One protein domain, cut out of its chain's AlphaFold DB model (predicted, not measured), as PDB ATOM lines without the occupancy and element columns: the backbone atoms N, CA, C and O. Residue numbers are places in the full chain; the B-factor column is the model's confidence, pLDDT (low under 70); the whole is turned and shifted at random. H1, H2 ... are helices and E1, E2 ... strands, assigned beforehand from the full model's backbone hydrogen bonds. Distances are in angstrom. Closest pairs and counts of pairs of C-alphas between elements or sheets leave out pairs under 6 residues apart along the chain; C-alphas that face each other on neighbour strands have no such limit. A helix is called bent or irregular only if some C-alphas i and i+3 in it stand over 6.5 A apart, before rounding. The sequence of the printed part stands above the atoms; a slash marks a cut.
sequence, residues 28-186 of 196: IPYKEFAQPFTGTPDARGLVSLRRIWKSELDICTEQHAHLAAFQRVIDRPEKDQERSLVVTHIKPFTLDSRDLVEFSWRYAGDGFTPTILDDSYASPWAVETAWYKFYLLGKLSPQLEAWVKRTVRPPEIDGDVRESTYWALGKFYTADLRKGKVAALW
ATOM      1  N   ILE A  28      37.529 -46.242 -46.712       80.44
ATOM      2  CA  ILE A  28      36.150 -45.960 -47.113       80.44
ATOM      3  C   ILE A  28      36.049 -45.907 -48.652       80.44
ATOM      4  O   ILE A  28      36.955 -45.375 -49.309       80.44
ATOM      5  N   PRO A  29      34.977 -46.457 -49.259       77.56
ATOM      6  CA  PRO A  29      34.745 -46.358 -50.700       77.56
ATOM      7  C   PRO A  29      34.685 -44.906 -51.187       77.56
ATOM      8  O   PRO A  29      34.181 -44.040 -50.482       77.56
ATOM      9  N   TYR A  30      35.108 -44.636 -52.427       70.94
ATOM     10  CA  TYR A  30      35.177 -43.266 -52.971       70.94
ATOM     11  C   TYR A  30      33.877 -42.475 -52.816       70.94
ATOM     12  O   TYR A  30      33.898 -41.300 -52.458       70.94
ATOM     13  N   LYS A  31      32.742 -43.139 -53.050       72.25
ATOM     14  CA  LYS A  31      31.410 -42.526 -52.982       72.25
ATOM     15  C   LYS A  31      31.075 -42.008 -51.581       72.25
ATOM     16  O   LYS A  31      30.296 -41.072 -51.442       72.25
ATOM     17  N   GLU A  32      31.681 -42.609 -50.566       74.56
ATOM     18  CA  GLU A  32      31.506 -42.301 -49.147       74.56
ATOM     19  C   GLU A  32      32.720 -41.558 -48.573       74.56
ATOM     20  O   GLU A  32      32.729 -41.183 -47.403       74.56
ATOM     21  N   PHE A  33      33.756 -41.330 -49.386       70.00
ATOM     22  CA  PHE A  33      34.986 -40.714 -48.931       70.00
ATOM     23  C   PHE A  33      34.743 -39.282 -48.480       70.00
ATOM     24  O   PHE A  33      34.293 -38.425 -49.257       70.00
ATOM     25  N   ALA A  34      35.069 -39.028 -47.216       65.00
ATOM     26  CA  ALA A  34      35.043 -37.698 -46.647       65.00
ATOM     27  C   ALA A  34      36.034 -36.789 -47.387       65.00
ATOM     28  O   ALA A  34      37.135 -37.207 -47.742       65.00
ATOM     29  N   GLN A  35      35.640 -35.535 -47.617       74.25
ATOM     30  CA  GLN A  35      36.568 -34.538 -48.144       74.25
ATOM     31  C   GLN A  35      37.768 -34.408 -47.190       74.25
ATOM     32  O   GLN A  35      37.571 -34.293 -45.978       74.25
ATOM     33  N   PRO A  36      39.006 -34.436 -47.707       77.81
ATOM     34  CA  PRO A  36      40.180 -34.167 -46.894       77.81
ATOM     35  C   PRO A  36      40.200 -32.704 -46.487       77.81
ATOM     36  O   PRO A  36      39.877 -31.831 -47.278       77.81
ATOM     37  N   PHE A  37      40.642 -32.435 -45.271       83.50
ATOM     38  CA  PHE A  37      40.855 -31.098 -44.744       83.50
ATOM     39  C   PHE A  37      42.339 -30.777 -44.820       83.50
ATOM     40  O   PHE A  37      43.159 -31.624 -44.467       83.50
ATOM     41  N   THR A  38      42.701 -29.565 -45.228       82.81
ATOM     42  CA  THR A  38      44.110 -29.161 -45.356       82.81
ATOM     43  C   THR A  38      44.409 -27.879 -44.625       82.81
ATOM     44  O   THR A  38      43.545 -27.019 -44.468       82.81
ATOM     45  N   GLY A  39      45.655 -27.723 -44.198       81.00
ATOM     46  CA  GLY A  39      46.129 -26.447 -43.695       81.00
ATOM     47  C   GLY A  39      47.620 -26.428 -43.418       81.00
ATOM     48  O   GLY A  39      48.277 -27.464 -43.311       81.00
ATOM     49  N   THR A  40      48.139 -25.217 -43.280       86.50
ATOM     50  CA  THR A  40      49.532 -24.943 -42.931       86.50
ATOM     51  C   THR A  40      49.546 -24.420 -41.495       86.50
ATOM     52  O   THR A  40      48.963 -23.364 -41.244       86.50
ATOM     53  N   PRO A  41      50.152 -25.130 -40.525       87.25
ATOM     54  CA  PRO A  41      50.247 -24.624 -39.165       87.25
ATOM     55  C   PRO A  41      51.123 -23.370 -39.124       87.25
ATOM     56  O   PRO A  41      52.196 -23.325 -39.725       87.25
ATOM     57  N   ASP A  42      50.685 -22.373 -38.361       85.38
ATOM     58  CA  ASP A  42      51.492 -21.202 -38.037       85.38
ATOM     59  C   ASP A  42      52.581 -21.546 -36.997       85.38
ATOM     60  O   ASP A  42      52.680 -22.670 -36.491       85.38
ATOM     61  N   ALA A  43      53.405 -20.559 -36.633       86.00
ATOM     62  CA  ALA A  43      54.474 -20.752 -35.650       86.00
ATOM     63  C   ALA A  43      53.951 -21.281 -34.297       86.00
ATOM     64  O   ALA A  43      54.562 -22.166 -33.690       86.00
ATOM     65  N   ARG A  44      52.790 -20.796 -33.831       88.50
ATOM     66  CA  ARG A  44      52.156 -21.267 -32.584       88.50
ATOM     67  C   ARG A  44      51.650 -22.704 -32.718       88.50
ATOM     68  O   ARG A  44      51.775 -23.498 -31.777       88.50
ATOM     69  N   GLY A  45      51.121 -23.052 -33.886       90.06
ATOM     70  CA  GLY A  45      50.726 -24.395 -34.275       90.06
ATOM     71  C   GLY A  45      51.902 -25.360 -34.205       90.06
ATOM     72  O   GLY A  45      51.786 -26.393 -33.549       90.06
ATOM     73  N   LEU A  46      53.055 -25.005 -34.777       90.44
ATOM     74  CA  LEU A  46      54.270 -25.829 -34.728       90.44
ATOM     75  C   LEU A  46      54.780 -26.042 -33.296       90.44
ATOM     76  O   LEU A  46      55.112 -27.168 -32.922       90.44
ATOM     77  N   VAL A  47      54.796 -25.000 -32.460       91.38
ATOM     78  CA  VAL A  47      55.152 -25.126 -31.032       91.38
ATOM     79  C   VAL A  47      54.202 -26.086 -30.309       91.38
ATOM     80  O   VAL A  47      54.650 -26.972 -29.578       91.38
ATOM     81  N   SER A  48      52.897 -25.957 -30.549       91.62
ATOM     82  CA  SER A  48      51.890 -26.828 -29.935       91.62
ATOM     83  C   SER A  48      52.030 -28.282 -30.397       91.62
ATOM     84  O   SER A  48      51.954 -29.185 -29.567       91.62
ATOM     85  N   LEU A  49      52.302 -28.506 -31.689       91.19
ATOM     86  CA  LEU A  49      52.537 -29.838 -32.249       91.19
ATOM     87  C   LEU A  49      53.717 -30.518 -31.559       91.19
ATOM     88  O   LEU A  49      53.600 -31.664 -31.139       91.19
ATOM     89  N   ARG A  50      54.836 -29.804 -31.379       90.25
ATOM     90  CA  ARG A  50      56.015 -30.335 -30.678       90.25
ATOM     91  C   ARG A  50      55.702 -30.782 -29.265       90.25
ATOM     92  O   ARG A  50      56.207 -31.816 -28.840       90.25
ATOM     93  N   ARG A  51      54.905 -29.994 -28.538       88.75
ATOM     94  CA  ARG A  51      54.503 -30.332 -27.173       88.75
ATOM     95  C   ARG A  51      53.732 -31.650 -27.168       88.75
ATOM     96  O   ARG A  51      54.187 -32.577 -26.513       88.75
ATOM     97  N   ILE A  52      52.674 -31.751 -27.977       86.94
ATOM     98  CA  ILE A  52      51.841 -32.962 -28.108       86.94
ATOM     99  C   ILE A  52      52.700 -34.171 -28.501       86.94
ATOM    100  O   ILE A  52      52.655 -35.217 -27.857       86.94
ATOM    101  N   TRP A  53      53.550 -34.003 -29.517       85.00
ATOM    102  CA  TRP A  53      54.433 -35.051 -30.029       85.00
ATOM    103  C   TRP A  53      55.388 -35.597 -28.964       85.00
ATOM    104  O   TRP A  53      55.671 -36.796 -28.910       85.00
ATOM    105  N   LYS A  54      55.896 -34.720 -28.091       79.06
ATOM    106  CA  LYS A  54      56.821 -35.087 -27.016       79.06
ATOM    107  C   LYS A  54      56.110 -35.674 -25.800       79.06
ATOM    108  O   LYS A  54      56.658 -36.609 -25.227       79.06
ATOM    109  N   SER A  55      54.921 -35.201 -25.437       72.94
ATOM    110  CA  SER A  55      54.271 -35.595 -24.182       72.94
ATOM    111  C   SER A  55      53.295 -36.764 -24.285       72.94
ATOM    112  O   SER A  55      53.115 -37.439 -23.283       72.94
ATOM    113  N   GLU A  56      52.669 -37.016 -25.440       63.66
ATOM    114  CA  GLU A  56      51.432 -37.830 -25.438       63.66
ATOM    115  C   GLU A  56      51.418 -39.033 -26.369       63.66
ATOM    116  O   GLU A  56      50.567 -39.905 -26.227       63.66
ATOM    117  N   LEU A  57      52.288 -39.056 -27.376       63.81
ATOM    118  CA  LEU A  57      52.119 -40.011 -28.460       63.81
ATOM    119  C   LEU A  57      52.944 -41.277 -28.226       63.81
ATOM    120  O   LEU A  57      54.165 -41.269 -28.418       63.81
ATOM    121  N   ASP A  58      52.238 -42.353 -27.878       64.31
ATOM    122  CA  ASP A  58      52.666 -43.733 -28.087       64.31
ATOM    123  C   ASP A  58      52.377 -44.097 -29.550       64.31
ATOM    124  O   ASP A  58      51.274 -44.496 -29.927       64.31
ATOM    125  N   ILE A  59      53.366 -43.864 -30.414       64.50
ATOM    126  CA  ILE A  59      53.244 -44.147 -31.846       64.50
ATOM    127  C   ILE A  59      53.894 -45.496 -32.133       64.50
ATOM    128  O   ILE A  59      55.090 -45.696 -31.896       64.50
ATOM    129  N   CYS A  60      53.115 -46.401 -32.707       61.06
ATOM    130  CA  CYS A  60      53.631 -47.629 -33.283       61.06
ATOM    131  C   CYS A  60      54.437 -47.296 -34.548       61.06
ATOM    132  O   CYS A  60      53.896 -46.740 -35.510       61.06
ATOM    133  N   THR A  61      55.738 -47.602 -34.548       60.91
ATOM    134  CA  THR A  61      56.672 -47.089 -35.567       60.91
ATOM    135  C   THR A  61      57.651 -48.105 -36.149       60.91
ATOM    136  O   THR A  61      58.510 -47.718 -36.941       60.91
ATOM    137  N   GLU A  62      57.511 -49.391 -35.827       54.88
ATOM    138  CA  GLU A  62      58.504 -50.445 -36.111       54.88
ATOM    139  C   GLU A  62      58.994 -50.549 -37.563       54.88
ATOM    140  O   GLU A  62      60.070 -51.092 -37.803       54.88
ATOM    141  N   GLN A  63      58.246 -50.022 -38.537       56.88
ATOM    142  CA  GLN A  63      58.605 -50.069 -39.959       56.88
ATOM    143  C   GLN A  63      58.547 -48.705 -40.666       56.88
ATOM    144  O   GLN A  63      58.695 -48.622 -41.888       56.88
ATOM    145  N   HIS A  64      58.371 -47.603 -39.928       66.31
ATOM    146  CA  HIS A  64      58.112 -46.310 -40.558       66.31
ATOM    147  C   HIS A  64      59.390 -45.603 -41.038       66.31
ATOM    148  O   HIS A  64      59.990 -44.790 -40.330       66.31
ATOM    149  N   ALA A  65      59.761 -45.836 -42.299       68.75
ATOM    150  CA  ALA A  65      60.977 -45.298 -42.925       68.75
ATOM    151  C   ALA A  65      61.144 -43.765 -42.817       68.75
ATOM    152  O   ALA A  65      62.263 -43.264 -42.720       68.75
ATOM    153  N   HIS A  66      60.045 -43.003 -42.807       73.69
ATOM    154  CA  HIS A  66      60.092 -41.534 -42.770       73.69
ATOM    155  C   HIS A  66      59.996 -40.935 -41.358       73.69
ATOM    156  O   HIS A  66      60.050 -39.715 -41.213       73.69
ATOM    157  N   LEU A  67      59.894 -41.759 -40.301       77.06
ATOM    158  CA  LEU A  67      59.727 -41.247 -38.935       77.06
ATOM    159  C   LEU A  67      60.937 -40.427 -38.498       77.06
ATOM    160  O   LEU A  67      60.771 -39.325 -37.995       77.06
ATOM    161  N   ALA A  68      62.153 -40.936 -38.701       77.25
ATOM    162  CA  ALA A  68      63.360 -40.227 -38.282       77.25
ATOM    163  C   ALA A  68      63.481 -38.854 -38.967       77.25
ATOM    164  O   ALA A  68      63.954 -37.892 -38.361       77.25
ATOM    165  N   ALA A  69      63.028 -38.748 -40.219       81.00
ATOM    166  CA  ALA A  69      62.996 -37.485 -40.943       81.00
ATOM    167  C   ALA A  69      61.937 -36.535 -40.361       81.00
ATOM    168  O   ALA A  69      62.254 -35.379 -40.084       81.00
ATOM    169  N   PHE A  70      60.727 -37.025 -40.079       85.31
ATOM    170  CA  PHE A  70      59.684 -36.221 -39.444       85.31
ATOM    171  C   PHE A  70      60.050 -35.802 -38.010       85.31
ATOM    172  O   PHE A  70      59.854 -34.655 -37.619       85.31
ATOM    173  N   GLN A  71      60.698 -36.673 -37.238       83.00
ATOM    174  CA  GLN A  71      61.188 -36.355 -35.898       83.00
ATOM    175  C   GLN A  71      62.177 -35.178 -35.927       83.00
ATOM    176  O   GLN A  71      62.125 -34.310 -35.060       83.00
ATOM    177  N   ARG A  72      63.014 -35.061 -36.969       83.62
ATOM    178  CA  ARG A  72      63.886 -33.883 -37.158       83.62
ATOM    179  C   ARG A  72      63.097 -32.602 -37.418       83.62
ATOM    180  O   ARG A  72      63.542 -31.538 -36.995       83.62
ATOM    181  N   VAL A  73      61.944 -32.679 -38.086       84.88
ATOM    182  CA  VAL A  73      61.026 -31.535 -38.233       84.88
ATOM    183  C   VAL A  73      60.552 -31.093 -36.845       84.88
ATOM    184  O   VAL A  73      60.618 -29.914 -36.491       84.88
ATOM    185  N   ILE A  74      60.150 -32.036 -36.000       87.88
ATOM    186  CA  ILE A  74      59.708 -31.730 -34.637       87.88
ATOM    187  C   ILE A  74      60.846 -31.143 -33.785       87.88
ATOM    188  O   ILE A  74      60.656 -30.115 -33.132       87.88
ATOM    189  N   ASP A  75      62.041 -31.728 -33.834       85.44
ATOM    190  CA  ASP A  75      63.130 -31.396 -32.909       85.44
ATOM    191  C   ASP A  75      63.963 -30.163 -33.281       85.44
ATOM    192  O   ASP A  75      64.752 -29.720 -32.450       85.44
ATOM    193  N   ARG A  76      63.769 -29.583 -34.474       86.94
ATOM    194  CA  ARG A  76      64.530 -28.414 -34.963       86.94
ATOM    195  C   ARG A  76      63.661 -27.168 -35.170       86.94
ATOM    196  O   ARG A  76      63.327 -26.855 -36.317       86.94
ATOM    197  N   PRO A  77      63.221 -26.481 -34.098       89.50
ATOM    198  CA  PRO A  77      62.460 -25.231 -34.201       89.50
ATOM    199  C   PRO A  77      63.214 -24.093 -34.888       89.50
ATOM    200  O   PRO A  77      62.602 -23.271 -35.562       89.50
ATOM    201  N   GLU A  78      64.538 -24.068 -34.791       87.00
ATOM    202  CA  GLU A  78      65.395 -23.087 -35.459       87.00
ATOM    203  C   GLU A  78      65.313 -23.158 -36.993       87.00
ATOM    204  O   GLU A  78      65.707 -22.217 -37.672       87.00
ATOM    205  N   LYS A  79      64.767 -24.251 -37.542       83.81
ATOM    206  CA  LYS A  79      64.573 -24.475 -38.981       83.81
ATOM    207  C   LYS A  79      63.140 -24.237 -39.460       83.81
ATOM    208  O   LYS A  79      62.826 -24.571 -40.598       83.81
ATOM    209  N   ASP A  80      62.264 -23.671 -38.629       84.94
ATOM    210  CA  ASP A  80      60.844 -23.479 -38.970       84.94
ATOM    211  C   ASP A  80      60.622 -22.522 -40.137       84.94
ATOM    212  O   ASP A  80      59.738 -22.751 -40.954       84.94
ATOM    213  N   GLN A  81      61.441 -21.479 -40.239       82.88
ATOM    214  CA  GLN A  81      61.352 -20.509 -41.334       82.88
ATOM    215  C   GLN A  81      61.908 -21.064 -42.652       82.88
ATOM    216  O   GLN A  81      61.578 -20.573 -43.724       82.88
ATOM    217  N   GLU A  82      62.731 -22.109 -42.575       82.62
ATOM    218  CA  GLU A  82      63.371 -22.749 -43.725       82.62
ATOM    219  C   GLU A  82      62.550 -23.932 -44.257       82.62
ATOM    220  O   GLU A  82      63.068 -24.743 -45.021       82.62
ATOM    221  N   ARG A  83      61.289 -24.098 -43.841       80.75
ATOM    222  CA  ARG A  83      60.472 -25.240 -44.259       80.75
ATOM    223  C   ARG A  83      59.010 -24.879 -44.439       80.75
ATOM    224  O   ARG A  83      58.461 -24.042 -43.734       80.75
ATOM    225  N   SER A  84      58.357 -25.595 -45.343       82.94
ATOM    226  CA  SER A  84      56.899 -25.607 -45.438       82.94
ATOM    227  C   SER A  84      56.391 -26.920 -44.862       82.94
ATOM    228  O   SER A  84      56.919 -27.970 -45.218       82.94
ATOM    229  N   LEU A  85      55.382 -26.866 -43.991       85.75
ATOM    230  CA  LEU A  85      54.656 -28.035 -43.491       85.75
ATOM    231  C   LEU A  85      53.183 -27.870 -43.857       85.75
ATOM    232  O   LEU A  85      52.580 -26.861 -43.514       85.75
ATOM    233  N   VAL A  86      52.613 -28.867 -44.514       86.25
ATOM    234  CA  VAL A  86      51.188 -28.974 -44.815       86.25
ATOM    235  C   VAL A  86      50.650 -30.187 -44.072       86.25
ATOM    236  O   VAL A  86      51.303 -31.230 -43.995       86.25
ATOM    237  N   VAL A  87      49.465 -30.032 -43.500       88.19
ATOM    238  CA  VAL A  87      48.742 -31.088 -42.801       88.19
ATOM    239  C   VAL A  87      47.490 -31.402 -43.594       88.19
ATOM    240  O   VAL A  87      46.720 -30.489 -43.892       88.19
ATOM    241  N   THR A  88      47.278 -32.681 -43.888       85.44
ATOM    242  CA  THR A  88      46.019 -33.189 -44.440       85.44
ATOM    243  C   THR A  88      45.362 -34.097 -43.412       85.44
ATOM    244  O   THR A  88      46.031 -34.934 -42.814       85.44
ATOM    245  N   HIS A  89      44.056 -33.962 -43.209       87.25
ATOM    246  CA  HIS A  89      43.273 -34.799 -42.304       87.25
ATOM    247  C   HIS A  89      42.051 -35.355 -43.018       87.25
ATOM    248  O   HIS A  89      41.315 -34.610 -43.657       87.25
ATOM    249  N   ILE A  90      41.824 -36.659 -42.901       83.88
ATOM    250  CA  ILE A  90      40.613 -37.315 -43.390       83.88
ATOM    251  C   ILE A  90      39.941 -38.014 -42.221       83.88
ATOM    252  O   ILE A  90      40.569 -38.810 -41.516       83.88
ATOM    253  N   LYS A  91      38.655 -37.711 -42.050       85.75
ATOM    254  CA  LYS A  91      37.830 -38.224 -40.965       85.75
ATOM    255  C   LYS A  91      36.424 -38.583 -41.457       85.75
ATOM    256  O   LYS A  91      35.712 -37.680 -41.897       85.75
ATOM    257  N   PRO A  92      35.978 -39.837 -41.283       85.31
ATOM    258  CA  PRO A  92      36.802 -41.040 -41.110       85.31
ATOM    259  C   PRO A  92      37.528 -41.405 -42.418       85.31
ATOM    260  O   PRO A  92      37.083 -41.038 -43.505       85.31
ATOM    261  N   PHE A  93      38.649 -42.121 -42.325       82.00
ATOM    262  CA  PHE A  93      39.384 -42.636 -43.487       82.00
ATOM    263  C   PHE A  93      39.134 -44.132 -43.730       82.00
ATOM    264  O   PHE A  93      39.096 -44.582 -44.877       82.00
ATOM    265  N   THR A  94      38.943 -44.913 -42.666       82.75
ATOM    266  CA  THR A  94      38.700 -46.362 -42.735       82.75
ATOM    267  C   THR A  94      37.284 -46.734 -42.299       82.75
ATOM    268  O   THR A  94      36.629 -45.985 -41.575       82.75
ATOM    269  N   LEU A  95      36.817 -47.918 -42.711       82.69
ATOM    270  CA  LEU A  95      35.507 -48.459 -42.320       82.69
ATOM    271  C   LEU A  95      35.375 -48.669 -40.801       82.69
ATOM    272  O   LEU A  95      34.281 -48.546 -40.262       82.69
ATOM    273  N   ASP A  96      36.481 -48.930 -40.099       80.88
ATOM    274  CA  ASP A  96      36.540 -48.993 -38.631       80.88
ATOM    275  C   ASP A  96      36.755 -47.613 -37.976       80.88
ATOM    276  O   ASP A  96      37.152 -47.521 -36.818       80.88
ATOM    277  N   SER A  97      36.459 -46.530 -38.705       82.44
ATOM    278  CA  SER A  97      36.423 -45.148 -38.206       82.44
ATOM    279  C   SER A  97      37.762 -44.592 -37.704       82.44
ATOM    280  O   SER A  97      37.789 -43.758 -36.798       82.44
ATOM    281  N   ARG A  98      38.885 -45.013 -38.295       84.12
ATOM    282  CA  ARG A  98      40.193 -44.391 -38.035       84.12
ATOM    283  C   ARG A  98      40.358 -43.142 -38.880       84.12
ATOM    284  O   ARG A  98      39.986 -43.121 -40.056       84.12
ATOM    285  N   ASP A  99      41.000 -42.144 -38.293       87.50
ATOM    286  CA  ASP A  99      41.399 -40.936 -38.996       87.50
ATOM    287  C   ASP A  99      42.767 -41.151 -39.645       87.50
ATOM    288  O   ASP A  99      43.629 -41.841 -39.090       87.50
ATOM    289  N   LEU A 100      42.977 -40.523 -40.802       86.00
ATOM    290  CA  LEU A 100      44.288 -40.410 -41.435       86.00
ATOM    291  C   LEU A 100      44.768 -38.965 -41.320       86.00
ATOM    292  O   LEU A 100      44.067 -38.043 -41.740       86.00
ATOM    293  N   VAL A 101      45.973 -38.771 -40.790       88.44
ATOM    294  CA  VAL A 101      46.673 -37.483 -40.793       88.44
ATOM    295  C   VAL A 101      47.960 -37.633 -41.591       88.44
ATOM    296  O   VAL A 101      48.828 -38.431 -41.244       88.44
ATOM    297  N   GLU A 102      48.090 -36.859 -42.659       87.50
ATOM    298  CA  GLU A 102      49.328 -36.716 -43.417       87.50
ATOM    299  C   GLU A 102      50.042 -35.439 -42.974       87.50
ATOM    300  O   GLU A 102      49.449 -34.360 -42.932       87.50
ATOM    301  N   PHE A 103      51.335 -35.562 -42.712       88.31
ATOM    302  CA  PHE A 103      52.257 -34.447 -42.581       88.31
ATOM    303  C   PHE A 103      53.171 -34.434 -43.799       88.31
ATOM    304  O   PHE A 103      53.996 -35.334 -43.962       88.31
ATOM    305  N   SER A 104      53.043 -33.404 -44.625       85.94
ATOM    306  CA  SER A 104      53.853 -33.196 -45.821       85.94
ATOM    307  C   SER A 104      54.778 -32.006 -45.604       85.94
ATOM    308  O   SER A 104      54.304 -30.911 -45.310       85.94
ATOM    309  N   TRP A 105      56.094 -32.171 -45.760       86.38
ATOM    310  CA  TRP A 105      57.047 -31.062 -45.622       86.38
ATOM    311  C   TRP A 105      58.141 -31.027 -46.691       86.38
ATOM    312  O   TRP A 105      58.431 -32.019 -47.358       86.38
ATOM    313  N   ARG A 106      58.779 -29.861 -46.817       83.81
ATOM    314  CA  ARG A 106      59.952 -29.611 -47.671       83.81
ATOM    315  C   ARG A 106      60.844 -28.521 -47.077       83.81
ATOM    316  O   ARG A 106      60.343 -27.696 -46.307       83.81
ATOM    317  N   TYR A 107      62.119 -28.490 -47.459       77.81
ATOM    318  CA  TYR A 107      63.060 -27.442 -47.057       77.81
ATOM    319  C   TYR A 107      63.208 -26.368 -48.142       77.81
ATOM    320  O   TYR A 107      63.102 -26.635 -49.341       77.81
ATOM    321  N   ALA A 108      63.442 -25.130 -47.716       68.19
ATOM    322  CA  ALA A 108      63.798 -24.029 -48.592       68.19
ATOM    323  C   ALA A 108      65.157 -24.326 -49.244       68.19
ATOM    324  O   ALA A 108      66.129 -24.614 -48.550       68.19
ATOM    325  N   GLY A 109      65.222 -24.260 -50.575       59.88
ATOM    326  CA  GLY A 109      66.462 -24.482 -51.325       59.88
ATOM    327  C   GLY A 109      66.660 -25.886 -51.903       59.88
ATOM    328  O   GLY A 109      67.639 -26.074 -52.618       59.88
ATOM    329  N   ASP A 110      65.727 -26.831 -51.722       60.38
ATOM    330  CA  ASP A 110      65.779 -28.178 -52.341       60.38
ATOM    331  C   ASP A 110      65.616 -28.169 -53.886       60.38
ATOM    332  O   ASP A 110      65.279 -29.182 -54.496       60.38
ATOM    333  N   GLY A 111      65.829 -27.027 -54.556       45.50
ATOM    334  CA  GLY A 111      65.787 -26.870 -56.019       45.50
ATOM    335  C   GLY A 111      64.418 -27.118 -56.661       45.50
ATOM    336  O   GLY A 111      64.243 -26.891 -57.854       45.50
ATOM    337  N   PHE A 112      63.438 -27.555 -55.873       47.19
ATOM    338  CA  PHE A 112      62.094 -27.837 -56.322       47.19
ATOM    339  C   PHE A 112      61.223 -26.607 -56.088       47.19
ATOM    340  O   PHE A 112      60.648 -26.406 -55.012       47.19
ATOM    341  N   THR A 113      61.122 -25.768 -57.114       39.97
ATOM    342  CA  THR A 113      59.967 -24.891 -57.267       39.97
ATOM    343  C   THR A 113      58.798 -25.843 -57.515       39.97
ATOM    344  O   THR A 113      58.766 -26.489 -58.564       39.97
ATOM    345  N   PRO A 114      57.836 -26.000 -56.585       38.97
ATOM    346  CA  PRO A 114      56.547 -26.509 -56.996       38.97
ATOM    347  C   PRO A 114      56.136 -25.572 -58.121       38.97
ATOM    348  O   PRO A 114      56.467 -24.380 -58.088       38.97
ATOM    349  N   THR A 115      55.411 -26.066 -59.104       36.16
ATOM    350  CA  THR A 115      54.536 -25.173 -59.841       36.16
ATOM    351  C   THR A 115      53.562 -24.626 -58.795       36.16
ATOM    352  O   THR A 115      52.500 -25.186 -58.554       36.16
ATOM    353  N   ILE A 116      53.988 -23.591 -58.066       36.56
ATOM    354  CA  ILE A 116      53.110 -22.622 -57.459       36.56
ATOM    355  C   ILE A 116      52.507 -22.001 -58.707       36.56
ATOM    356  O   ILE A 116      53.068 -21.096 -59.315       36.56
ATOM    357  N   LEU A 117      51.423 -22.625 -59.168       36.72
ATOM    358  CA  LEU A 117      50.324 -21.850 -59.693       36.72
ATOM    359  C   LEU A 117      50.145 -20.730 -58.678       36.72
ATOM    360  O   LEU A 117      50.023 -20.997 -57.481       36.72
ATOM    361  N   ASP A 118      50.270 -19.515 -59.180       33.94
ATOM    362  CA  ASP A 118      50.280 -18.230 -58.486       33.94
ATOM    363  C   ASP A 118      48.954 -17.931 -57.758       33.94
ATOM    364  O   ASP A 118      48.596 -16.790 -57.506       33.94
ATOM    365  N   ASP A 119      48.207 -18.970 -57.408       33.09
ATOM    366  CA  ASP A 119      46.868 -18.912 -56.885       33.09
ATOM    367  C   ASP A 119      46.801 -19.728 -55.603       33.09
ATOM    368  O   ASP A 119      47.216 -20.890 -55.515       33.09
ATOM    369  N   SER A 120      46.198 -19.101 -54.606       37.19
ATOM    370  CA  SER A 120      45.801 -19.592 -53.289       37.19
ATOM    371  C   SER A 120      44.863 -20.819 -53.296       37.19
ATOM    372  O   SER A 120      44.124 -21.028 -52.340       37.19
ATOM    373  N   TYR A 121      44.893 -21.637 -54.350       36.09
ATOM    374  CA  TYR A 121      43.946 -22.709 -54.654       36.09
ATOM    375  C   TYR A 121      44.595 -23.987 -55.209       36.09
ATOM    376  O   TYR A 121      43.896 -24.959 -55.498       36.09
ATOM    377  N   ALA A 122      45.925 -24.042 -55.346       39.62
ATOM    378  CA  ALA A 122      46.595 -25.254 -55.809       39.62
ATOM    379  C   ALA A 122      46.485 -26.378 -54.761       39.62
ATOM    380  O   ALA A 122      47.152 -26.373 -53.725       39.62
ATOM    381  N   SER A 123      45.624 -27.349 -55.064       39.44
ATOM    382  CA  SER A 123      45.444 -28.596 -54.328       39.44
ATOM    383  C   SER A 123      46.803 -29.224 -53.960       39.44
ATOM    384  O   SER A 123      47.582 -29.569 -54.857       39.44
ATOM    385  N   PRO A 124      47.102 -29.448 -52.662       45.94
ATOM    386  CA  PRO A 124      48.336 -30.112 -52.227       45.94
ATOM    387  C   PRO A 124      48.446 -31.567 -52.723       45.94
ATOM    388  O   PRO A 124      49.465 -32.223 -52.508       45.94
ATOM    389  N   TRP A 125      47.414 -32.071 -53.403       47.81
ATOM    390  CA  TRP A 125      47.305 -33.432 -53.916       47.81
ATOM    391  C   TRP A 125      47.701 -33.561 -55.394       47.81
ATOM    392  O   TRP A 125      47.866 -34.681 -55.868       47.81
ATOM    393  N   ALA A 126      47.894 -32.446 -56.113       42.44
ATOM    394  CA  ALA A 126      48.210 -32.445 -57.546       42.44
ATOM    395  C   ALA A 126      49.707 -32.624 -57.880       42.44
ATOM    396  O   ALA A 126      50.044 -32.841 -59.042       42.44
ATOM    397  N   VAL A 127      50.620 -32.540 -56.904       44.31
ATOM    398  CA  VAL A 127      52.071 -32.548 -57.179       44.31
ATOM    399  C   VAL A 127      52.755 -33.711 -56.462       44.31
ATOM    400  O   VAL A 127      53.108 -33.647 -55.286       44.31
ATOM    401  N   GLU A 128      52.927 -34.802 -57.205       46.50
ATOM    402  CA  GLU A 128      53.281 -36.137 -56.710       46.50
ATOM    403  C   GLU A 128      54.754 -36.320 -56.272       46.50
ATOM    404  O   GLU A 128      55.102 -37.407 -55.824       46.50
ATOM    405  N   THR A 129      55.655 -35.331 -56.375       51.31
ATOM    406  CA  THR A 129      57.096 -35.676 -56.460       51.31
ATOM    407  C   THR A 129      58.108 -34.919 -55.591       51.31
ATOM    408  O   THR A 129      59.285 -35.261 -55.665       51.31
ATOM    409  N   ALA A 130      57.723 -33.978 -54.716       59.91
ATOM    410  CA  ALA A 130      58.729 -33.166 -53.993       59.91
ATOM    411  C   ALA A 130      58.609 -33.071 -52.469       59.91
ATOM    412  O   ALA A 130      59.502 -32.528 -51.821       59.91
ATOM    413  N   TRP A 131      57.520 -33.560 -51.882       73.75
ATOM    414  CA  TRP A 131      57.285 -33.413 -50.447       73.75
ATOM    415  C   TRP A 131      57.654 -34.700 -49.717       73.75
ATOM    416  O   TRP A 131      57.235 -35.790 -50.107       73.75
ATOM    417  N   TYR A 132      58.419 -34.572 -48.636       80.31
ATOM    418  CA  TYR A 132      58.584 -35.649 -47.670       80.31
ATOM    419  C   TYR A 132      57.273 -35.825 -46.916       80.31
ATOM    420  O   TYR A 132      56.629 -34.836 -46.569       80.31
ATOM    421  N   LYS A 133      56.885 -37.075 -46.662       81.25
ATOM    422  CA  LYS A 133      55.586 -37.382 -46.071       81.25
ATOM    423  C   LYS A 133      55.704 -38.318 -44.883       81.25
ATOM    424  O   LYS A 133      56.569 -39.194 -44.836       81.25
ATOM    425  N   PHE A 134      54.820 -38.117 -43.920       83.94
ATOM    426  CA  PHE A 134      54.673 -38.950 -42.740       83.94
ATOM    427  C   PHE A 134      53.183 -39.116 -42.436       83.94
ATOM    428  O   PHE A 134      52.449 -38.130 -42.393       83.94
ATOM    429  N   TYR A 135      52.744 -40.357 -42.233       83.12
ATOM    430  CA  TYR A 135      51.331 -40.696 -42.084       83.12
ATOM    431  C   TYR A 135      51.046 -41.236 -40.695       83.12
ATOM    432  O   TYR A 135      51.707 -42.174 -40.253       83.12
ATOM    433  N   LEU A 136      50.022 -40.685 -40.049       85.62
ATOM    434  CA  LEU A 136      49.410 -41.243 -38.853       85.62
ATOM    435  C   LEU A 136      48.039 -41.804 -39.181       85.62
ATOM    436  O   LEU A 136      47.198 -41.097 -39.731       85.62
ATOM    437  N   LEU A 137      47.798 -43.041 -38.767       82.88
ATOM    438  CA  LEU A 137      46.500 -43.688 -38.859       82.88
ATOM    439  C   LEU A 137      46.038 -44.142 -37.478       82.88
ATOM    440  O   LEU A 137      46.731 -44.904 -36.807       82.88
ATOM    441  N   GLY A 138      44.835 -43.756 -37.075       82.31
ATOM    442  CA  GLY A 138      44.240 -44.260 -35.842       82.31
ATOM    443  C   GLY A 138      43.235 -43.301 -35.236       82.31
ATOM    444  O   GLY A 138      42.876 -42.280 -35.820       82.31
ATOM    445  N   LYS A 139      42.780 -43.638 -34.032       81.25
ATOM    446  CA  LYS A 139      41.952 -42.748 -33.224       81.25
ATOM    447  C   LYS A 139      42.865 -41.723 -32.561       81.25
ATOM    448  O   LYS A 139      43.589 -42.071 -31.638       81.25
ATOM    449  N   LEU A 140      42.875 -40.490 -33.068       82.56
ATOM    450  CA  LEU A 140      43.754 -39.425 -32.573       82.56
ATOM    451  C   LEU A 140      43.514 -39.159 -31.079       82.56
ATOM    452  O   LEU A 140      42.373 -39.188 -30.617       82.56
ATOM    453  N   SER A 141      44.578 -38.845 -30.328       82.19
ATOM    454  CA  SER A 141      44.411 -38.356 -28.956       82.19
ATOM    455  C   SER A 141      43.615 -37.043 -28.955       82.19
ATOM    456  O   SER A 141      43.720 -36.277 -29.919       82.19
ATOM    457  N   PRO A 142      42.862 -36.718 -27.886       85.81
ATOM    458  CA  PRO A 142      42.057 -35.496 -27.844       85.81
ATOM    459  C   PRO A 142      42.857 -34.219 -28.139       85.81
ATOM    460  O   PRO A 142      42.360 -33.308 -28.803       85.81
ATOM    461  N   GLN A 143      44.120 -34.147 -27.700       86.44
ATOM    462  CA  GLN A 143      44.968 -32.987 -27.973       86.44
ATOM    463  C   GLN A 143      45.433 -32.921 -29.425       86.44
ATOM    464  O   GLN A 143      45.419 -31.831 -30.006       86.44
ATOM    465  N   LEU A 144      45.825 -34.056 -30.014       88.50
ATOM    466  CA  LEU A 144      46.210 -34.113 -31.421       88.50
ATOM    467  C   LEU A 144      45.003 -33.823 -32.316       88.50
ATOM    468  O   LEU A 144      45.115 -33.016 -33.231       88.50
ATOM    469  N   GLU A 145      43.836 -34.387 -32.008       89.12
ATOM    470  CA  GLU A 145      42.593 -34.103 -32.726       89.12
ATOM    471  C   GLU A 145      42.238 -32.610 -32.652       89.12
ATOM    472  O   GLU A 145      41.962 -31.977 -33.673       89.12
ATOM    473  N   ALA A 146      42.285 -32.013 -31.455       91.50
ATOM    474  CA  ALA A 146      42.019 -30.589 -31.277       91.50
ATOM    475  C   ALA A 146      43.047 -29.712 -32.006       91.50
ATOM    476  O   ALA A 146      42.697 -28.649 -32.521       91.50
ATOM    477  N   TRP A 147      44.311 -30.134 -32.051       94.19
ATOM    478  CA  TRP A 147      45.346 -29.453 -32.821       94.19
ATOM    479  C   TRP A 147      45.056 -29.519 -34.319       94.19
ATOM    480  O   TRP A 147      44.972 -28.466 -34.948       94.19
ATOM    481  N   VAL A 148      44.798 -30.715 -34.858       92.12
ATOM    482  CA  VAL A 148      44.479 -30.920 -36.275       92.12
ATOM    483  C   VAL A 148      43.285 -30.057 -36.676       92.12
ATOM    484  O   VAL A 148      43.419 -29.258 -37.597       92.12
ATOM    485  N   LYS A 149      42.171 -30.095 -35.931       91.12
ATOM    486  CA  LYS A 149      40.965 -29.282 -36.205       91.12
ATOM    487  C   LYS A 149      41.228 -27.773 -36.246       91.12
ATOM    488  O   LYS A 149      40.547 -27.042 -36.964       91.12
ATOM    489  N   ARG A 150      42.188 -27.272 -35.463       92.12
ATOM    490  CA  ARG A 150      42.575 -25.852 -35.510       92.12
ATOM    491  C   ARG A 150      43.438 -25.530 -36.724       92.12
ATOM    492  O   ARG A 150      43.322 -24.421 -37.237       92.12
ATOM    493  N   THR A 151      44.269 -26.477 -37.151       90.25
ATOM    494  CA  THR A 151      45.221 -26.330 -38.256       90.25
ATOM    495  C   THR A 151      44.570 -26.473 -39.624       90.25
ATOM    496  O   THR A 151      44.918 -25.722 -40.529       90.25
ATOM    497  N   VAL A 152      43.643 -27.415 -39.787       87.25
ATOM    498  CA  VAL A 152      43.047 -27.731 -41.089       87.25
ATOM    499  C   VAL A 152      41.718 -27.010 -41.303       87.25
ATOM    500  O   VAL A 152      40.994 -26.669 -40.358       87.25
ATOM    501  N   ARG A 153      41.381 -26.776 -42.568       82.69
ATOM    502  CA  ARG A 153      40.096 -26.226 -43.004       82.69
ATOM    503  C   ARG A 153      39.498 -27.108 -44.097       82.69
ATOM    504  O   ARG A 153      40.259 -27.785 -44.796       82.69
ATOM    505  N   PRO A 154      38.155 -27.134 -44.223       72.62
ATOM    506  CA  PRO A 154      37.539 -27.718 -45.395       72.62
ATOM    507  C   PRO A 154      38.100 -26.980 -46.610       72.62
ATOM    508  O   PRO A 154      38.135 -25.748 -46.606       72.62
ATOM    509  N   PRO A 155      38.597 -27.702 -47.605       66.19
ATOM    510  CA  PRO A 155      39.072 -27.084 -48.822       66.19
ATOM    511  C   PRO A 155      37.871 -26.534 -49.609       66.19
ATOM    512  O   PRO A 155      36.795 -27.135 -49.629       66.19
ATOM    513  N   GLU A 156      38.051 -25.389 -50.262       60.34
ATOM    514  CA  GLU A 156      37.090 -24.867 -51.238       60.34
ATOM    515  C   GLU A 156      37.255 -25.689 -52.525       60.34
ATOM    516  O   GLU A 156      38.096 -25.370 -53.360       60.34
ATOM    517  N   ILE A 157      36.549 -26.820 -52.636       58.12
ATOM    518  CA  ILE A 157      36.708 -27.755 -53.761       58.12
ATOM    519  C   ILE A 157      35.405 -27.920 -54.544       58.12
ATOM    520  O   ILE A 157      34.346 -28.156 -53.958       58.12
ATOM    521  N   ASP A 158      35.518 -27.885 -55.871       55.97
ATOM    522  CA  ASP A 158      34.534 -28.396 -56.826       55.97
ATOM    523  C   ASP A 158      34.455 -29.949 -56.862       55.97
ATOM    524  O   ASP A 158      35.179 -30.679 -56.182       55.97
ATOM    525  N   GLY A 159      33.492 -30.500 -57.607       55.56
ATOM    526  CA  GLY A 159      33.232 -31.948 -57.627       55.56
ATOM    527  C   GLY A 159      34.387 -32.795 -58.183       55.56
ATOM    528  O   GLY A 159      34.668 -33.867 -57.642       55.56
ATOM    529  N   ASP A 160      35.083 -32.300 -59.208       61.50
ATOM    530  CA  ASP A 160      36.108 -33.055 -59.943       61.50
ATOM    531  C   ASP A 160      37.417 -33.177 -59.150       61.50
ATOM    532  O   ASP A 160      38.053 -34.239 -59.116       61.50
ATOM    533  N   VAL A 161      37.807 -32.127 -58.421       61.84
ATOM    534  CA  VAL A 161      39.010 -32.172 -57.584       61.84
ATOM    535  C   VAL A 161      38.808 -33.104 -56.379       61.84
ATOM    536  O   VAL A 161      39.772 -33.741 -55.945       61.84
ATOM    537  N   ARG A 162      37.577 -33.307 -55.879       64.94
ATOM    538  CA  ARG A 162      37.292 -34.286 -54.804       64.94
ATOM    539  C   ARG A 162      37.601 -35.721 -55.233       64.94
ATOM    540  O   ARG A 162      38.208 -36.466 -54.461       64.94
ATOM    541  N   GLU A 163      37.201 -36.114 -56.439       66.69
ATOM    542  CA  GLU A 163      37.472 -37.454 -56.967       66.69
ATOM    543  C   GLU A 163      38.969 -37.665 -57.220       66.69
ATOM    544  O   GLU A 163      39.539 -38.658 -56.761       66.69
ATOM    545  N   SER A 164      39.628 -36.702 -57.872       65.62
ATOM    546  CA  SER A 164      41.083 -36.731 -58.079       65.62
ATOM    547  C   SER A 164      41.837 -36.899 -56.754       65.62
ATOM    548  O   SER A 164      42.748 -37.721 -56.626       65.62
ATOM    549  N   THR A 165      41.373 -36.199 -55.719       66.75
ATOM    550  CA  THR A 165      41.951 -36.273 -54.381       66.75
ATOM    551  C   THR A 165      41.736 -37.630 -53.715       66.75
ATOM    552  O   THR A 165      42.662 -38.154 -53.090       66.75
ATOM    553  N   TYR A 166      40.551 -38.232 -53.864       68.06
ATOM    554  CA  TYR A 166      40.320 -39.593 -53.384       68.06
ATOM    555  C   TYR A 166      41.294 -40.576 -54.016       68.06
ATOM    556  O   TYR A 166      41.900 -41.385 -53.315       68.06
ATOM    557  N   TRP A 167      41.454 -40.512 -55.336       66.50
ATOM    558  CA  TRP A 167      42.340 -41.429 -56.037       66.50
ATOM    559  C   TRP A 167      43.795 -41.216 -55.635       66.50
ATOM    560  O   TRP A 167      44.479 -42.200 -55.356       66.50
ATOM    561  N   ALA A 168      44.249 -39.966 -55.526       67.38
ATOM    562  CA  ALA A 168      45.600 -39.644 -55.081       67.38
ATOM    563  C   ALA A 168      45.867 -40.169 -53.660       67.38
ATOM    564  O   ALA A 168      46.795 -40.949 -53.453       67.38
ATOM    565  N   LEU A 169      45.023 -39.817 -52.687       66.31
ATOM    566  CA  LEU A 169      45.234 -40.175 -51.280       66.31
ATOM    567  C   LEU A 169      44.928 -41.648 -50.994       66.31
ATOM    568  O   LEU A 169      45.678 -42.302 -50.275       66.31
ATOM    569  N   GLY A 170      43.871 -42.204 -51.585       63.97
ATOM    570  CA  GLY A 170      43.461 -43.597 -51.405       63.97
ATOM    571  C   GLY A 170      44.431 -44.596 -52.041       63.97
ATOM    572  O   GLY A 170      44.795 -45.596 -51.409       63.97
ATOM    573  N   LYS A 171      44.915 -44.322 -53.262       63.84
ATOM    574  CA  LYS A 171      45.932 -45.152 -53.935       63.84
ATOM    575  C   LYS A 171      47.267 -45.074 -53.204       63.84
ATOM    576  O   LYS A 171      47.894 -46.111 -52.975       63.84
ATOM    577  N   PHE A 172      47.671 -43.866 -52.812       64.88
ATOM    578  CA  PHE A 172      48.917 -43.636 -52.093       64.88
ATOM    579  C   PHE A 172      48.896 -44.322 -50.724       64.88
ATOM    580  O   PHE A 172      49.788 -45.114 -50.428       64.88
ATOM    581  N   TYR A 173      47.831 -44.130 -49.942       66.19
ATOM    582  CA  TYR A 173      47.646 -44.814 -48.666       66.19
ATOM    583  C   TYR A 173      47.686 -46.332 -48.823       66.19
ATOM    584  O   TYR A 173      48.398 -47.003 -48.087       66.19
ATOM    585  N   THR A 174      46.956 -46.900 -49.787       64.94
ATOM    586  CA  THR A 174      46.918 -48.362 -49.949       64.94
ATOM    587  C   THR A 174      48.304 -48.911 -50.294       64.94
ATOM    588  O   THR A 174      48.680 -49.989 -49.828       64.94
ATOM    589  N   ALA A 175      49.087 -48.174 -51.085       65.69
ATOM    590  CA  ALA A 175      50.458 -48.541 -51.415       65.69
ATOM    591  C   ALA A 175      51.409 -48.405 -50.215       65.69
ATOM    592  O   ALA A 175      52.213 -49.308 -49.982       65.69
ATOM    593  N   ASP A 176      51.320 -47.316 -49.454       69.19
ATOM    594  CA  ASP A 176      52.221 -47.031 -48.336       69.19
ATOM    595  C   ASP A 176      51.872 -47.830 -47.078       69.19
ATOM    596  O   ASP A 176      52.780 -48.337 -46.415       69.19
ATOM    597  N   LEU A 177      50.587 -48.081 -46.820       67.06
ATOM    598  CA  LEU A 177      50.127 -49.016 -45.795       67.06
ATOM    599  C   LEU A 177      50.701 -50.412 -46.055       67.06
ATOM    600  O   LEU A 177      51.329 -50.995 -45.175       67.06
ATOM    601  N   ARG A 178      50.564 -50.931 -47.285       64.94
ATOM    602  CA  ARG A 178      51.117 -52.244 -47.670       64.94
ATOM    603  C   ARG A 178      52.639 -52.322 -47.523       64.94
ATOM    604  O   ARG A 178      53.161 -53.418 -47.352       64.94
ATOM    605  N   LYS A 179      53.337 -51.185 -47.584       65.62
ATOM    606  CA  LYS A 179      54.795 -51.072 -47.425       65.62
ATOM    607  C   LYS A 179      55.235 -50.765 -45.985       65.62
ATOM    608  O   LYS A 179      56.420 -50.520 -45.782       65.62
ATOM    609  N   GLY A 180      54.319 -50.722 -45.012       61.72
ATOM    610  CA  GLY A 180      54.644 -50.397 -43.614       61.72
ATOM    611  C   GLY A 180      55.031 -48.928 -43.384       61.72
ATOM    612  O   GLY A 180      55.606 -48.586 -42.354       61.72
ATOM    613  N   LYS A 181      54.715 -48.038 -44.329       67.31
ATOM    614  CA  LYS A 181      55.040 -46.600 -44.288       67.31
ATOM    615  C   LYS A 181      53.937 -45.748 -43.657       67.31
ATOM    616  O   LYS A 181      53.833 -44.560 -43.944       67.31
ATOM    617  N   VAL A 182      53.093 -46.355 -42.828       72.94
ATOM    618  CA  VAL A 182      52.028 -45.669 -42.093       72.94
ATOM    619  C   VAL A 182      52.215 -45.977 -40.622       72.94
ATOM    620  O   VAL A 182      52.267 -47.142 -40.232       72.94
ATOM    621  N   ALA A 183      52.375 -44.933 -39.815       75.25
ATOM    622  CA  ALA A 183      52.529 -45.075 -38.384       75.25
ATOM    623  C   ALA A 183      51.135 -45.162 -37.769       75.25
ATOM    624  O   ALA A 183      50.246 -44.368 -38.087       75.25
ATOM    625  N   ALA A 184      50.928 -46.153 -36.911       70.25
ATOM    626  CA  ALA A 184      49.640 -46.354 -36.275       70.25
ATOM    627  C   ALA A 184      49.624 -45.679 -34.902       70.25
ATOM    628  O   ALA A 184      50.586 -45.777 -34.135       70.25
ATOM    629  N   LEU A 185      48.520 -45.007 -34.592       69.94
ATOM    630  CA  LEU A 185      48.262 -44.473 -33.265       69.94
ATOM    631  C   LEU A 185      47.323 -45.425 -32.531       69.94
ATOM    632  O   LEU A 185      46.224 -45.721 -33.009       69.94
ATOM    633  N   TRP A 186      47.781 -45.900 -31.379       57.88
ATOM    634  CA  TRP A 186      46.975 -46.667 -30.444       57.88
ATOM    635  C   TRP A 186      46.742 -45.790 -29.225       57.88
ATOM    636  O   TRP A 186      47.684 -45.391 -28.546       57.88
TER     637      TRP A 186
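AT A GLANCE: This is residues 28 to 186 of the 196 residues of an uncharacterized protein of Lophium mytilinum (UniProt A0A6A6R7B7). A twisted sheet, three long strands E2, E3 and E4 between the short edge strands E1 and E5, has helices H2 and H4 laid across one of its faces, and H1, not on the sheet itself, packs on both of them. The long helix H5, away from H1, H2 and H4, only grazes the sheet; the short helix H3 leads straight into E2, and a wide loop, residues 108 to 131, joins E3 to E4. The printed part has 159 residues with five named helices and five named strands, in the order E1 H1 H2 H3 E2 E3 E4 H4 H5 E5. The sheet is mixed, in the order E1 E2 E3 E4 E5, and the class is mixed, helices and strands. The whole is compact and rounded, with a radius of gyration of the C-alphas of 15.1 A and spans of 40 by 39 by 29 A.

HOW THE PARTS SIT: The edge strand E1, residues 37 to 39, is the antiparallel neighbour of E2, residues 83 to 90, with N 37 and O 89 at 2.8 A, within hydrogen-bond range. E2 and E3, residues 99 to 107, form a hairpin, with N 88 and O 102 at 2.9 A. E3 and E4, residues 132 to 138, form another, with N 103 and O 134 at 2.8 A; E2, E3 and E4 are a meander, each strand the antiparallel neighbour of the one before. E5, residues 183 to 185, is parallel to E4, with N 183 and O 135 at 2.9 A. H1, residues 43 to 55, is not on the sheet. With its residues 49 to 53 alone it touches H2, residues 67 to 75, at a steep tilt of 60 degrees, opposite ways; the C-alphas of Arg 50 and Ile 74 are closest, 5.6 A apart. H1 also touches H4, residues 142 to 151, at a shallow tilt of 18 degrees, opposite ways; the C-alphas of Ile 52 and Leu 144 are closest, 6.6 A apart. H2 and H4 are apart but on the same face of the sheet, which gives two layers, helices on one face of a sheet. H2 is over E3 and E4 at a height over the sheet of 9.0 A and runs across the strands, at 81 degrees to E4 on the local plane. H4, at a height of 10.0 A, is over E2 and only just over E1 and E3, with 3 of its C-alphas on each; it only just runs across the strands, at 61 degrees to E2 on the local plane. H3, residues 77 to 82, only just grazes the sheet, with 5 pairs of C-alphas within 10 A; its closest C-alpha pair with E3 is Glu 82 and Tyr 107, 5.8 A. H5, residues 159 to 178, only grazes the sheet with residues 169 to 177. E4, H4 H5, E5 is a strand-helix-strand unit, two parallel neighbour strands with helices between, and its crossover is right-handed. In H1, H2 and H4 every O i to N i+4 pair is within hydrogen-bond range; in H5 15 of 16 are, and in H3 0 of 2, beside 2 of 3 O i to N i+3 pairs.

IN THESE COORDINATES: E1 begins at C-alpha 37, (40.855, -31.098, -44.744). H1 is 18.8 A long, H2 12.0 A and H4 14.2 A. H3 is irregular, with C-alphas 78 and 81 7.6 A apart. E2 is 23.3 A long, E3 26.8 A and E4 20.5 A. H5, the longest helix, spans 28.8 A from C-alpha 159, (33.232, -31.948, -57.627). E5 ends at C-alpha 185, (48.262, -44.473, -33.265).

THE WHOLE: The two C-alphas farthest apart, those of Lys 31 and Glu 78, are 42.9 A apart. The printed part has no cut. The links H1 to H2 and E3 to E4 are long. Residues 59 to 60 pair antiparallel with residues 184 to 185 of E5. The mean pLDDT of the printed part is 73.0; it is under 70 at residue 34 and residues 56 to 65, 108 to 130, 155 to 181 and 185 to 186.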